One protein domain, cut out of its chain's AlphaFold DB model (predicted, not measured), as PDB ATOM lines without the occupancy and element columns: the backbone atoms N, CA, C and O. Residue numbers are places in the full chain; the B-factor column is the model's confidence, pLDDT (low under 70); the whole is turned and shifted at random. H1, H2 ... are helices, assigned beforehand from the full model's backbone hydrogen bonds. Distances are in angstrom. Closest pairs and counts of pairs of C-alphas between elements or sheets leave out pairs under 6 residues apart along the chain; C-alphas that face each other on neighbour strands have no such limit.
ATOM      1  N   GLU A 152      94.146  76.201 114.980       80.12
ATOM      2  CA  GLU A 152      94.147  75.670 113.618       80.12
ATOM      3  C   GLU A 152      93.308  74.387 113.534       80.12
ATOM      4  O   GLU A 152      93.627  73.366 114.152       80.12
ATOM      5  N   THR A 153      92.230  74.423 112.748       78.31
ATOM      6  CA  THR A 153      91.308  73.281 112.566       78.31
ATOM      7  C   THR A 153      91.055  72.915 111.101       78.31
ATOM      8  O   THR A 153      90.519  71.843 110.825       78.31
ATOM      9  N   GLY A 154      91.457  73.769 110.153       83.69
ATOM     10  CA  GLY A 154      91.122  73.642 108.731       83.69
ATOM     11  C   GLY A 154      92.331  73.657 107.792       83.69
ATOM     12  O   GLY A 154      93.341  72.999 108.027       83.69
ATOM     13  N   PHE A 155      92.227  74.417 106.699       86.88
ATOM     14  CA  PHE A 155      93.251  74.487 105.648       86.88
ATOM     15  C   PHE A 155      94.617  74.987 106.153       86.88
ATOM     16  O   PHE A 155      95.653  74.479 105.730       86.88
ATOM     17  N   GLU A 156      94.623  75.918 107.107       88.25
ATOM     18  CA  GLU A 156      95.832  76.460 107.749       88.25
ATOM     19  C   GLU A 156      96.715  75.352 108.341       88.25
ATOM     20  O   GLU A 156      97.928  75.332 108.136       88.25
ATOM     21  N   ARG A 157      96.087  74.346 108.962       86.25
ATOM     22  CA  ARG A 157      96.773  73.184 109.529       86.25
ATOM     23  C   ARG A 157      97.496  72.375 108.458       86.25
ATOM     24  O   ARG A 157      98.625  71.937 108.668       86.25
ATOM     25  N   VAL A 158      96.849  72.168 107.310       88.62
ATOM     26  CA  VAL A 158      97.437  71.430 106.184       88.62
ATOM     27  C   VAL A 158      98.655  72.176 105.657       88.62
ATOM     28  O   VAL A 158      99.708  71.567 105.473       88.62
ATOM     29  N   VAL A 159      98.543  73.494 105.479       90.44
ATOM     30  CA  VAL A 159      99.661  74.341 105.043       90.44
ATOM     31  C   VAL A 159     100.827  74.248 106.030       90.44
ATOM     32  O   VAL A 159     101.955  73.987 105.608       90.44
ATOM     33  N   ASN A 160     100.568  74.359 107.333       89.75
ATOM     34  CA  ASN A 160     101.609  74.267 108.357       89.75
ATOM     35  C   ASN A 160     102.289  72.897 108.402       89.75
ATOM     36  O   ASN A 160     103.516  72.826 108.469       89.75
ATOM     37  N   LEU A 161     101.526  71.806 108.295       89.62
ATOM     38  CA  LEU A 161     102.095  70.458 108.228       89.62
ATOM     39  C   LEU A 161     102.939  70.257 106.967       89.62
ATOM     40  O   LEU A 161     104.000  69.639 107.045       89.62
ATOM     41  N   VAL A 162     102.520  70.804 105.821       91.56
ATOM     42  CA  VAL A 162     103.296  70.753 104.574       91.56
ATOM     43  C   VAL A 162     104.592  71.545 104.709       91.56
ATOM     44  O   VAL A 162     105.648  71.031 104.339       91.56
ATOM     45  N   ILE A 163     104.545  72.758 105.266       90.38
ATOM     46  CA  ILE A 163     105.742  73.575 105.506       90.38
ATOM     47  C   ILE A 163     106.690  72.849 106.464       90.38
ATOM     48  O   ILE A 163     107.881  72.743 106.174       90.38
ATOM     49  N   LEU A 164     106.172  72.295 107.563       90.00
ATOM     50  CA  LEU A 164     106.961  71.585 108.566       90.00
ATOM     51  C   LEU A 164     107.592  70.306 108.007       90.00
ATOM     52  O   LEU A 164     108.792  70.093 108.189       90.00
ATOM     53  N   LEU A 165     106.829  69.478 107.290       91.38
ATOM     54  CA  LEU A 165     107.346  68.276 106.629       91.38
ATOM     55  C   LEU A 165     108.406  68.634 105.595       91.38
ATOM     56  O   LEU A 165     109.495  68.063 105.607       91.38
ATOM     57  N   THR A 166     108.114  69.598 104.726       91.31
ATOM     58  CA  THR A 166     109.034  70.016 103.664       91.31
ATOM     59  C   THR A 166     110.313  70.604 104.254       91.31
ATOM     60  O   THR A 166     111.411  70.234 103.837       91.31
ATOM     61  N   GLY A 167     110.200  71.463 105.269       90.50
ATOM     62  CA  GLY A 167     111.335  72.036 105.991       90.50
ATOM     63  C   GLY A 167     112.175  70.970 106.695       90.50
ATOM     64  O   GLY A 167     113.396  70.943 106.540       90.50
ATOM     65  N   THR A 168     111.534  70.032 107.395       90.06
ATOM     66  CA  THR A 168     112.224  68.952 108.124       90.06
ATOM     67  C   THR A 168     112.928  67.992 107.167       90.06
ATOM     68  O   THR A 168     114.118  67.720 107.324       90.06
ATOM     69  N   LEU A 169     112.230  67.511 106.134       90.06
ATOM     70  CA  LEU A 169     112.788  66.581 105.150       90.06
ATOM     71  C   LEU A 169     113.911  67.222 104.334       90.06
ATOM     72  O   LEU A 169     114.944  66.586 104.124       90.06
ATOM     73  N   SER A 170     113.748  68.479 103.907       89.94
ATOM     74  CA  SER A 170     114.794  69.197 103.168       89.94
ATOM     75  C   SER A 170     116.031  69.464 104.028       89.94
ATOM     76  O   SER A 170     117.152  69.251 103.563       89.94
ATOM     77  N   THR A 171     115.851  69.822 105.302       90.12
ATOM     78  CA  THR A 171     116.944  69.992 106.276       90.12
ATOM     79  C   THR A 171     117.686  68.677 106.519       90.12
ATOM     80  O   THR A 171     118.918  68.629 106.465       90.12
ATOM     81  N   LEU A 172     116.959  67.574 106.720       87.88
ATOM     82  CA  LEU A 172     117.559  66.258 106.941       87.88
ATOM     83  C   LEU A 172     118.302  65.760 105.690       87.88
ATOM     84  O   LEU A 172     119.410  65.226 105.786       87.88
ATOM     85  N   ALA A 173     117.726  65.989 104.508       85.19
ATOM     86  CA  ALA A 173     118.374  65.717 103.233       85.19
ATOM     87  C   ALA A 173     119.660  66.543 103.071       85.19
ATOM     88  O   ALA A 173     120.694  65.977 102.709       85.19
ATOM     89  N   TYR A 174     119.637  67.841 103.397       84.50
ATOM     90  CA  TYR A 174     120.821  68.700 103.362       84.50
ATOM     91  C   TYR A 174     121.967  68.136 104.213       84.50
ATOM     92  O   TYR A 174     123.084  68.005 103.705       84.50
ATOM     93  N   PHE A 175     121.709  67.729 105.460       83.12
ATOM     94  CA  PHE A 175     122.753  67.149 106.316       83.12
ATOM     95  C   PHE A 175     123.245  65.792 105.807       83.12
ATOM     96  O   PHE A 175     124.454  65.568 105.716       83.12
ATOM     97  N   ARG A 176     122.334  64.899 105.399       79.38
ATOM     98  CA  ARG A 176     122.694  63.572 104.874       79.38
ATOM     99  C   ARG A 176     123.560  63.658 103.615       79.38
ATOM    100  O   ARG A 176     124.498  62.874 103.460       79.38
ATOM    101  N   PHE A 177     123.250  64.581 102.707       66.19
ATOM    102  CA  PHE A 177     123.978  64.731 101.446       66.19
ATOM    103  C   PHE A 177     125.267  65.541 101.588       66.19
ATOM    104  O   PHE A 177     126.256  65.196 100.943       66.19
ATOM    105  N   THR A 178     125.306  66.552 102.459       62.69
ATOM    106  CA  THR A 178     126.534  67.318 102.735       62.69
ATOM    107  C   THR A 178     127.607  66.432 103.378       62.69
ATOM    108  O   THR A 178     128.758  66.455 102.945       62.69
ATOM    109  N   LEU A 179     127.222  65.554 104.313       54.62
ATOM    110  CA  LEU A 179     128.139  64.577 104.914       54.62
ATOM    111  C   LEU A 179     128.640  63.524 103.904       54.62
ATOM    112  O   LEU A 179     129.772  63.064 104.012       54.62
ATOM    113  N   ARG A 180     127.838  63.169 102.888       56.06
ATOM    114  CA  ARG A 180     128.241  62.226 101.824       56.06
ATOM    115  C   ARG A 180     129.111  62.855 100.737       56.06
ATOM    116  O   ARG A 180     130.012  62.183 100.245       56.06
ATOM    117  N   ARG A 181     128.888  64.123 100.371       54.03
ATOM    118  CA  ARG A 181     129.746  64.828  99.398       54.03
ATOM    119  C   ARG A 181     131.167  65.028  99.917       54.03
ATOM    120  O   ARG A 181     132.098  64.940  99.128       54.03
ATOM    121  N   SER A 182     131.332  65.225 101.224       49.84
ATOM    122  CA  SER A 182     132.651  65.415 101.837       49.84
ATOM    123  C   SER A 182     133.478  64.127 101.978       49.84
ATOM    124  O   SER A 182     134.668  64.222 102.252       49.84
ATOM    125  N   ALA A 183     132.878  62.938 101.823       48.97
ATOM    126  CA  ALA A 183     133.515  61.667 102.188       48.97
ATOM    127  C   ALA A 183     134.031  60.819 101.005       48.97
ATOM    128  O   ALA A 183     134.633  59.779 101.248       48.97
ATOM    129  N   GLY A 184     133.824  61.209  99.739       50.72
ATOM    130  CA  GLY A 184     134.343  60.388  98.631       50.72
ATOM    131  C   GLY A 184     133.890  60.730  97.215       50.72
ATOM    132  O   GLY A 184     133.575  59.818  96.458       50.72
ATOM    133  N   SER A 185     133.824  62.008  96.831       52.06
ATOM    134  CA  SER A 185     133.389  62.388  95.476       52.06
ATOM    135  C   SER A 185     134.343  63.357  94.771       52.06
ATOM    136  O   SER A 185     133.905  64.347  94.189       52.06
ATOM    137  N   GLU A 186     135.636  63.046  94.756       49.94
ATOM    138  CA  GLU A 186     136.497  63.474  93.650       49.94
ATOM    139  C   GLU A 186     136.225  62.538  92.454       49.94
ATOM    140  O   GLU A 186     136.721  61.418  92.402       49.94
ATOM    141  N   GLY A 187     135.377  62.963  91.507       54.81
ATOM    142  CA  GLY A 187     135.412  62.412  90.143       54.81
ATOM    143  C   GLY A 187     134.257  61.538  89.629       54.81
ATOM    144  O   GLY A 187     134.454  60.880  88.611       54.81
ATOM    145  N   ARG A 188     133.052  61.519  90.227       54.56
ATOM    146  CA  ARG A 188     131.892  60.814  89.623       54.56
ATOM    147  C   ARG A 188     130.893  61.801  88.981       54.56
ATOM    148  O   ARG A 188     130.547  62.782  89.641       54.56
ATOM    149  N   PRO A 189     130.463  61.595  87.716       55.66
ATOM    150  CA  PRO A 189     129.561  62.514  87.014       55.66
ATOM    151  C   PRO A 189     128.192  62.620  87.709       55.66
ATOM    152  O   PRO A 189     127.799  61.700  88.428       55.66
ATOM    153  N   PRO A 190     127.466  63.741  87.530       55.09
ATOM    154  CA  PRO A 190     126.224  63.998  88.244       55.09
ATOM    155  C   PRO A 190     125.124  63.038  87.780       55.09
ATOM    156  O   PRO A 190     124.663  63.112  86.643       55.09
ATOM    157  N   ASP A 191     124.676  62.158  88.678       58.19
ATOM    158  CA  ASP A 191     123.465  61.363  88.472       58.19
ATOM    159  C   ASP A 191     122.256  62.295  88.224       58.19
ATOM    160  O   ASP A 191     122.163  63.356  88.849       58.19
ATOM    161  N   PRO A 192     121.271  61.916  87.388       52.69
ATOM    162  CA  PRO A 192     120.058  62.710  87.130       52.69
ATOM    163  C   PRO A 192     119.176  62.932  88.379       52.69
ATOM    164  O   PRO A 192     118.367  63.856  88.423       52.69
ATOM    165  N   ILE A 193     119.395  62.159  89.448       55.00
ATOM    166  CA  ILE A 193     118.817  62.368  90.792       55.00
ATOM    167  C   ILE A 193     119.452  63.598  91.497       55.00
ATOM    168  O   ILE A 193     118.934  64.113  92.491       55.00
ATOM    169  N   GLY A 194     120.558  64.123  90.962       59.78
ATOM    170  CA  GLY A 194     121.344  65.224  91.510       59.78
ATOM    171  C   GLY A 194     120.696  66.606  91.404       59.78
ATOM    172  O   GLY A 194     120.935  67.426  92.285       59.78
ATOM    173  N   LEU A 195     119.844  66.867  90.404       61.66
ATOM    174  CA  LEU A 195     119.138  68.156  90.268       61.66
ATOM    175  C   LEU A 195     118.069  68.330  91.353       61.66
ATOM    176  O   LEU A 195     118.031  69.348  92.044       61.66
ATOM    177  N   LEU A 196     117.253  67.293  91.559       66.69
ATOM    178  CA  LEU A 196     116.223  67.280  92.599       66.69
ATOM    179  C   LEU A 196     116.865  67.260  93.996       66.69
ATOM    180  O   LEU A 196     116.451  68.005  94.882       66.69
ATOM    181  N   GLY A 197     117.960  66.507  94.169       70.00
ATOM    182  CA  GLY A 197     118.774  66.546  95.387       70.00
ATOM    183  C   GLY A 197     119.409  67.916  95.659       70.00
ATOM    184  O   GLY A 197     119.470  68.341  96.813       70.00
ATOM    185  N   MET A 198     119.833  68.645  94.622       68.12
ATOM    186  CA  MET A 198     120.414  69.984  94.753       68.12
ATOM    187  C   MET A 198     119.365  71.014  95.184       68.12
ATOM    188  O   MET A 198     119.620  71.745  96.142       68.12
ATOM    189  N   ALA A 199     118.178  71.011  94.570       75.00
ATOM    190  CA  ALA A 199     117.074  71.895  94.952       75.00
ATOM    191  C   ALA A 199     116.600  71.640  96.395       75.00
ATOM    192  O   ALA A 199     116.493  72.577  97.187       75.00
ATOM    193  N   VAL A 200     116.409  70.371  96.774       80.44
ATOM    194  CA  VAL A 200     116.022  69.994  98.146       80.44
ATOM    195  C   VAL A 200     117.115  70.368  99.153       80.44
ATOM    196  O   VAL A 200     116.808  70.868 100.231       80.44
ATOM    197  N   SER A 201     118.396  70.199  98.806       78.62
ATOM    198  CA  SER A 201     119.502  70.608  99.684       78.62
ATOM    199  C   SER A 201     119.612  72.131  99.841       78.62
ATOM    200  O   SER A 201     119.905  72.612 100.934       78.62
ATOM    201  N   ALA A 202     119.336  72.903  98.785       82.44
ATOM    202  CA  ALA A 202     119.322  74.362  98.843       82.44
ATOM    203  C   ALA A 202     118.174  74.872  99.724       82.44
ATOM    204  O   ALA A 202     118.384  75.782 100.528       82.44
ATOM    205  N   LEU A 203     117.003  74.235  99.630       88.31
ATOM    206  CA  LEU A 203     115.866  74.510 100.505       88.31
ATOM    207  C   LEU A 203     116.196  74.176 101.969       88.31
ATOM    208  O   LEU A 203     115.974  74.991 102.855       88.31
ATOM    209  N   GLY A 204     116.816  73.025 102.238       87.88
ATOM    210  CA  GLY A 204     117.262  72.686 103.594       87.88
ATOM    211  C   GLY A 204     118.253  73.709 104.158       87.88
ATOM    212  O   GLY A 204     118.137  74.130 105.308       87.88
ATOM    213  N   ARG A 205     119.193  74.185 103.331       88.81
ATOM    214  CA  ARG A 205     120.144  75.238 103.717       88.81
ATOM    215  C   ARG A 205     119.446  76.556 104.066       88.81
ATOM    216  O   ARG A 205     119.868  77.205 105.022       88.81
ATOM    217  N   SER A 206     118.415  76.962 103.321       90.62
ATOM    218  CA  SER A 206     117.676  78.192 103.632       90.62
ATOM    219  C   SER A 206     116.868  78.060 104.921       90.62
ATOM    220  O   SER A 206     116.894  78.987 105.726       90.62
ATOM    221  N   PHE A 207     116.241  76.906 105.177       92.31
ATOM    222  CA  PHE A 207     115.563  76.629 106.450       92.31
ATOM    223  C   PHE A 207     116.524  76.685 107.642       92.31
ATOM    224  O   PHE A 207     116.207  77.316 108.648       92.31
ATOM    225  N   ILE A 208     117.720  76.098 107.524       91.19
ATOM    226  CA  ILE A 208     118.755  76.180 108.569       91.19
ATOM    227  C   ILE A 208     119.193  77.633 108.795       91.19
ATOM    228  O   ILE A 208     119.275  78.081 109.939       91.19
ATOM    229  N   ALA A 209     119.463  78.381 107.720       93.62
ATOM    230  CA  ALA A 209     119.861  79.783 107.816       93.62
ATOM    231  C   ALA A 209     118.768  80.642 108.472       93.62
ATOM    232  O   ALA A 209     119.075  81.481 109.317       93.62
ATOM    233  N   LEU A 210     117.499  80.393 108.133       94.69
ATOM    234  CA  LEU A 210     116.349  81.050 108.746       94.69
ATOM    235  C   LEU A 210     116.239  80.704 110.236       94.69
ATOM    236  O   LEU A 210     116.111  81.610 111.052       94.69
ATOM    237  N   ALA A 211     116.339  79.423 110.601       91.88
ATOM    238  CA  ALA A 211     116.258  78.977 111.991       91.88
ATOM    239  C   ALA A 211     117.356  79.614 112.857       91.88
ATOM    240  O   ALA A 211     117.056  80.199 113.898       91.88
ATOM    241  N   PHE A 212     118.614  79.587 112.402       94.25
ATOM    242  CA  PHE A 212     119.705  80.273 113.101       94.25
ATOM    243  C   PHE A 212     119.509  81.790 113.144       94.25
ATOM    244  O   PHE A 212     119.797  82.404 114.169       94.25
ATOM    245  N   GLY A 213     118.985  82.387 112.070       96.31
ATOM    246  CA  GLY A 213     118.646  83.807 112.028       96.31
ATOM    247  C   GLY A 213     117.620  84.188 113.095       96.31
ATOM    248  O   GLY A 213     117.841  85.141 113.840       96.31
ATOM    249  N   VAL A 214     116.543  83.410 113.231       96.69
ATOM    250  CA  VAL A 214     115.511  83.609 114.261       96.69
ATOM    251  C   VAL A 214     116.086  83.409 115.664       96.69
ATOM    252  O   VAL A 214     115.847  84.240 116.538       96.69
ATOM    253  N   MET A 215     116.887  82.362 115.891       95.81
ATOM    254  CA  MET A 215     117.530  82.129 117.192       95.81
ATOM    255  C   MET A 215     118.468  83.277 117.583       95.81
ATOM    256  O   MET A 215     118.450  83.727 118.728       95.81
ATOM    257  N   TYR A 216     119.256  83.782 116.633       96.88
ATOM    258  CA  TYR A 216     120.154  84.911 116.856       96.88
ATOM    259  C   TYR A 216     119.385  86.210 117.116       96.88
ATOM    260  O   TYR A 216     119.685  86.918 118.078       96.88
ATOM    261  N   ALA A 217     118.350  86.501 116.323       97.50
ATOM    262  CA  ALA A 217     117.483  87.658 116.536       97.50
ATOM    263  C   ALA A 217     116.783  87.596 117.904       97.50
ATOM    264  O   ALA A 217     116.710  88.606 118.604       97.50
ATOM    265  N   GLY A 218     116.330  86.409 118.317       96.62
ATOM    266  CA  GLY A 218     115.769  86.169 119.645       96.62
ATOM    267  C   GLY A 218     116.785  86.420 120.760       96.62
ATOM    268  O   GLY A 218     116.474  87.123 121.719       96.62
ATOM    269  N   ALA A 219     118.019  85.929 120.613       96.38
ATOM    270  CA  ALA A 219     119.094  86.163 121.577       96.38
ATOM    271  C   ALA A 219     119.470  87.652 121.691       96.38
ATOM    272  O   ALA A 219     119.626  88.165 122.802       96.38
ATOM    273  N   LEU A 220     119.565  88.368 120.565       97.38
ATOM    274  CA  LEU A 220     119.790  89.816 120.557       97.38
ATOM    275  C   LEU A 220     118.639  90.566 121.228       97.38
ATOM    276  O   LEU A 220     118.880  91.418 122.080       97.38
ATOM    277  N   SER A 221     117.397  90.215 120.894       97.62
ATOM    278  CA  SER A 221     116.201  90.835 121.477       97.62
ATOM    279  C   SER A 221     116.143  90.614 122.987       97.62
ATOM    280  O   SER A 221     115.906  91.558 123.737       97.62
ATOM    281  N   ALA A 222     116.439  89.399 123.452       97.25
ATOM    282  CA  ALA A 222     116.528  89.081 124.873       97.25
ATOM    283  C   ALA A 222     117.660  89.857 125.564       97.25
ATOM    284  O   ALA A 222     117.469  90.377 126.660       97.25
ATOM    285  N   THR A 223     118.820  89.991 124.918       95.06
ATOM    286  CA  THR A 223     119.953  90.756 125.463       95.06
ATOM    287  C   THR A 223     119.609  92.240 125.598       95.06
ATOM    288  O   THR A 223     119.852  92.834 126.648       95.06
ATOM    289  N   LEU A 224     118.989  92.838 124.573       96.44
ATOM    290  CA  LEU A 224     118.518  94.226 124.604       96.44
ATOM    291  C   LEU A 224     117.409  94.435 125.639       96.44
ATOM    292  O   LEU A 224     117.397  95.454 126.330       96.44
ATOM    293  N   LEU A 225     116.506  93.463 125.785       97.06
ATOM    294  CA  LEU A 225     115.469  93.482 126.811       97.06
ATOM    295  C   LEU A 225     116.087  93.472 128.213       97.06
ATOM    296  O   LEU A 225     115.739  94.322 129.027       97.06
ATOM    297  N   ILE A 226     117.036  92.570 128.480       95.00
ATOM    298  CA  ILE A 226     117.743  92.507 129.768       95.00
ATOM    299  C   ILE A 226     118.480  93.822 130.029       95.00
ATOM    300  O   ILE A 226     118.384  94.361 131.129       95.00
ATOM    301  N   LEU A 227     119.180  94.375 129.034       94.00
ATOM    302  CA  LEU A 227     119.858  95.664 129.176       94.00
ATOM    303  C   LEU A 227     118.868  96.775 129.551       94.00
ATOM    304  O   LEU A 227     119.106  97.512 130.506       94.00
ATOM    305  N   THR A 228     117.737  96.846 128.848       95.88
ATOM    306  CA  THR A 228     116.672  97.821 129.119       95.88
ATOM    307  C   THR A 228     116.133  97.663 130.539       95.88
ATOM    308  O   THR A 228     116.051  98.648 131.266       95.88
ATOM    309  N   GLN A 229     115.859  96.430 130.977       95.94
ATOM    310  CA  GLN A 229     115.412  96.132 132.341       95.94
ATOM    311  C   GLN A 229     116.435  96.568 133.397       95.94
ATOM    312  O   GLN A 229     116.053  97.090 134.441       95.94
ATOM    313  N   ARG A 230     117.739  96.383 133.148       94.44
ATOM    314  CA  ARG A 230     118.792  96.829 134.076       94.44
ATOM    315  C   ARG A 230     118.909  98.350 134.132       94.44
ATOM    316  O   ARG A 230     119.089  98.884 135.221       94.44
ATOM    317  N   VAL A 231     118.766  99.046 133.005       94.06
ATOM    318  CA  VAL A 231     118.756 100.519 132.969       94.06
ATOM    319  C   VAL A 231     117.515 101.080 133.672       94.06
ATOM    320  O   VAL A 231     117.647 101.997 134.477       94.06
ATOM    321  N   GLN A 232     116.333 100.504 133.427       95.38
ATOM    322  CA  GLN A 232     115.092 100.869 134.121       95.38
ATOM    323  C   GLN A 232     115.225 100.670 135.631       95.38
ATOM    324  O   GLN A 232     115.004 101.611 136.382       95.38
ATOM    325  N   PHE A 233     115.711  99.505 136.064       94.19
ATOM    326  CA  PHE A 233     115.971  99.226 137.476       94.19
ATOM    327  C   PHE A 233     116.892 100.269 138.131       94.19
ATOM    328  O   PHE A 233     116.623 100.713 139.244       94.19
ATOM    329  N   LEU A 234     117.964 100.693 137.450       93.31
ATOM    330  CA  LEU A 234     118.852 101.739 137.970       93.31
ATOM    331  C   LEU A 234     118.163 103.104 138.058       93.31
ATOM    332  O   LEU A 234     118.405 103.844 139.010       93.31
ATOM    333  N   MET A 235     117.314 103.438 137.089       92.38
ATOM    334  CA  MET A 235     116.549 104.684 137.094       92.38
ATOM    335  C   MET A 235     115.500 104.700 138.214       92.38
ATOM    336  O   MET A 235     115.368 105.701 138.920       92.38
ATOM    337  N   ASP A 236     114.819 103.579 138.438       90.75
ATOM    338  CA  ASP A 236     113.871 103.403 139.540       90.75
ATOM    339  C   ASP A 236     114.589 103.494 140.896       90.75
ATOM    340  O   ASP A 236     114.139 104.200 141.797       90.75
ATOM    341  N   ALA A 237     115.764 102.868 141.027       87.88
ATOM    342  CA  ALA A 237     116.580 102.962 142.237       87.88
ATOM    343  C   ALA A 237     117.062 104.401 142.509       87.88
ATOM    344  O   ALA A 237     117.034 104.864 143.649       87.88
ATOM    345  N   LEU A 238     117.478 105.130 141.466       87.25
ATOM    346  CA  LEU A 238     117.922 106.521 141.577       87.25
ATOM    347  C   LEU A 238     116.768 107.453 141.977       87.25
ATOM    348  O   LEU A 238     116.937 108.322 142.833       87.25
ATOM    349  N   THR A 239     115.597 107.285 141.361       87.94
ATOM    350  CA  THR A 239     114.413 108.098 141.676       87.94
ATOM    351  C   THR A 239     113.860 107.793 143.065       87.94
ATOM    352  O   THR A 239     113.495 108.738 143.762       87.94
ATOM    353  N   GLY A 240     113.882 106.533 143.513       84.50
ATOM    354  CA  GLY A 240     113.580 106.161 144.902       84.50
ATOM    355  C   GLY A 240     114.497 106.877 145.896       84.50
ATOM    356  O   GLY A 240     114.023 107.596 146.779       84.50
ATOM    357  N   LEU A 241     115.812 106.827 145.645       81.56
ATOM    358  CA  LEU A 241     116.809 107.505 146.474       81.56
ATOM    359  C   LEU A 241     116.591 109.028 146.532       81.56
ATOM    360  O   LEU A 241     116.663 109.621 147.609       81.56
ATOM    361  N   MET A 242     116.297 109.668 145.394       81.44
ATOM    362  CA  MET A 242     116.013 111.110 145.334       81.44
ATOM    363  C   MET A 242     114.682 111.485 146.001       81.44
ATOM    364  O   MET A 242     114.566 112.576 146.557       81.44
ATOM    365  N   ALA A 243     113.688 110.596 145.971       80.56
ATOM    366  CA  ALA A 243     112.398 110.788 146.630       80.56
ATOM    367  C   ALA A 243     112.443 110.531 148.151       80.56
ATOM    368  O   ALA A 243     111.424 110.701 148.822       80.56
ATOM    369  N   GLY A 244     113.601 110.136 148.700       66.06
ATOM    370  CA  GLY A 244     113.773 109.841 150.124       66.06
ATOM    371  C   GLY A 244     112.989 108.610 150.592       66.06
ATOM    372  O   GLY A 244     112.572 108.572 151.752       66.06
ATOM    373  N   ARG A 245     112.746 107.649 149.692       55.47
ATOM    374  CA  ARG A 245     112.041 106.387 149.958       55.47
ATOM    375  C   ARG A 245     112.906 105.183 149.625       55.47
ATOM    376  O   ARG A 245     113.564 105.210 148.564       55.47
TER     377      ARG A 245
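What this domain is: This is residues 152 to 245 of the 245 residues of an uncharacterized protein of Chloroflexi bacterium RBG_13_68_17 (UniProt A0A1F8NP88). Two helices cross as a lopsided X: H1 crosses the much longer H2 near the first end of H2, and beyond the crossing residues 209 to 236 of H2 stick out as a long arm. A loose loop, residues 182 to 192, joins them. The printed part has 94 residues with two named helices, H1 then H2, and no named strand: all helix, extended, radius of gyration of the C-alphas 24.1 A, flat, spanning 80 by 43 by 13 A.

How they stand to each other: Look first at H1, residues 155 to 181, which touches H2, residues 193 to 242, with residues 167 to 177 alone. H2 touches H1 with residues 197 to 208 alone. The closest C-alphas are those of Thr 171 and Gly 204, 3.8 A apart. Their lines are only just about perpendicular, at 71 degrees. In H1 and H2 every O i to N i+4 pair is within hydrogen-bond range.

Where its parts are: Find C-alpha 155 at (93.251, 74.487, 105.648); from there H1 runs 38.3 A to C-alpha 181. H2 runs 73.2 A from C-alpha 193 to C-alpha 242 at (116.013, 111.110, 145.334).

The domain as a whole: The C-alphas farthest apart, of Pro 189 and Gly 244, are 80.4 A apart. The printed part has no cut; the link of 11 residues is long. Confidence is under 70 at residues 177 to 196, 198 and 244 to 245.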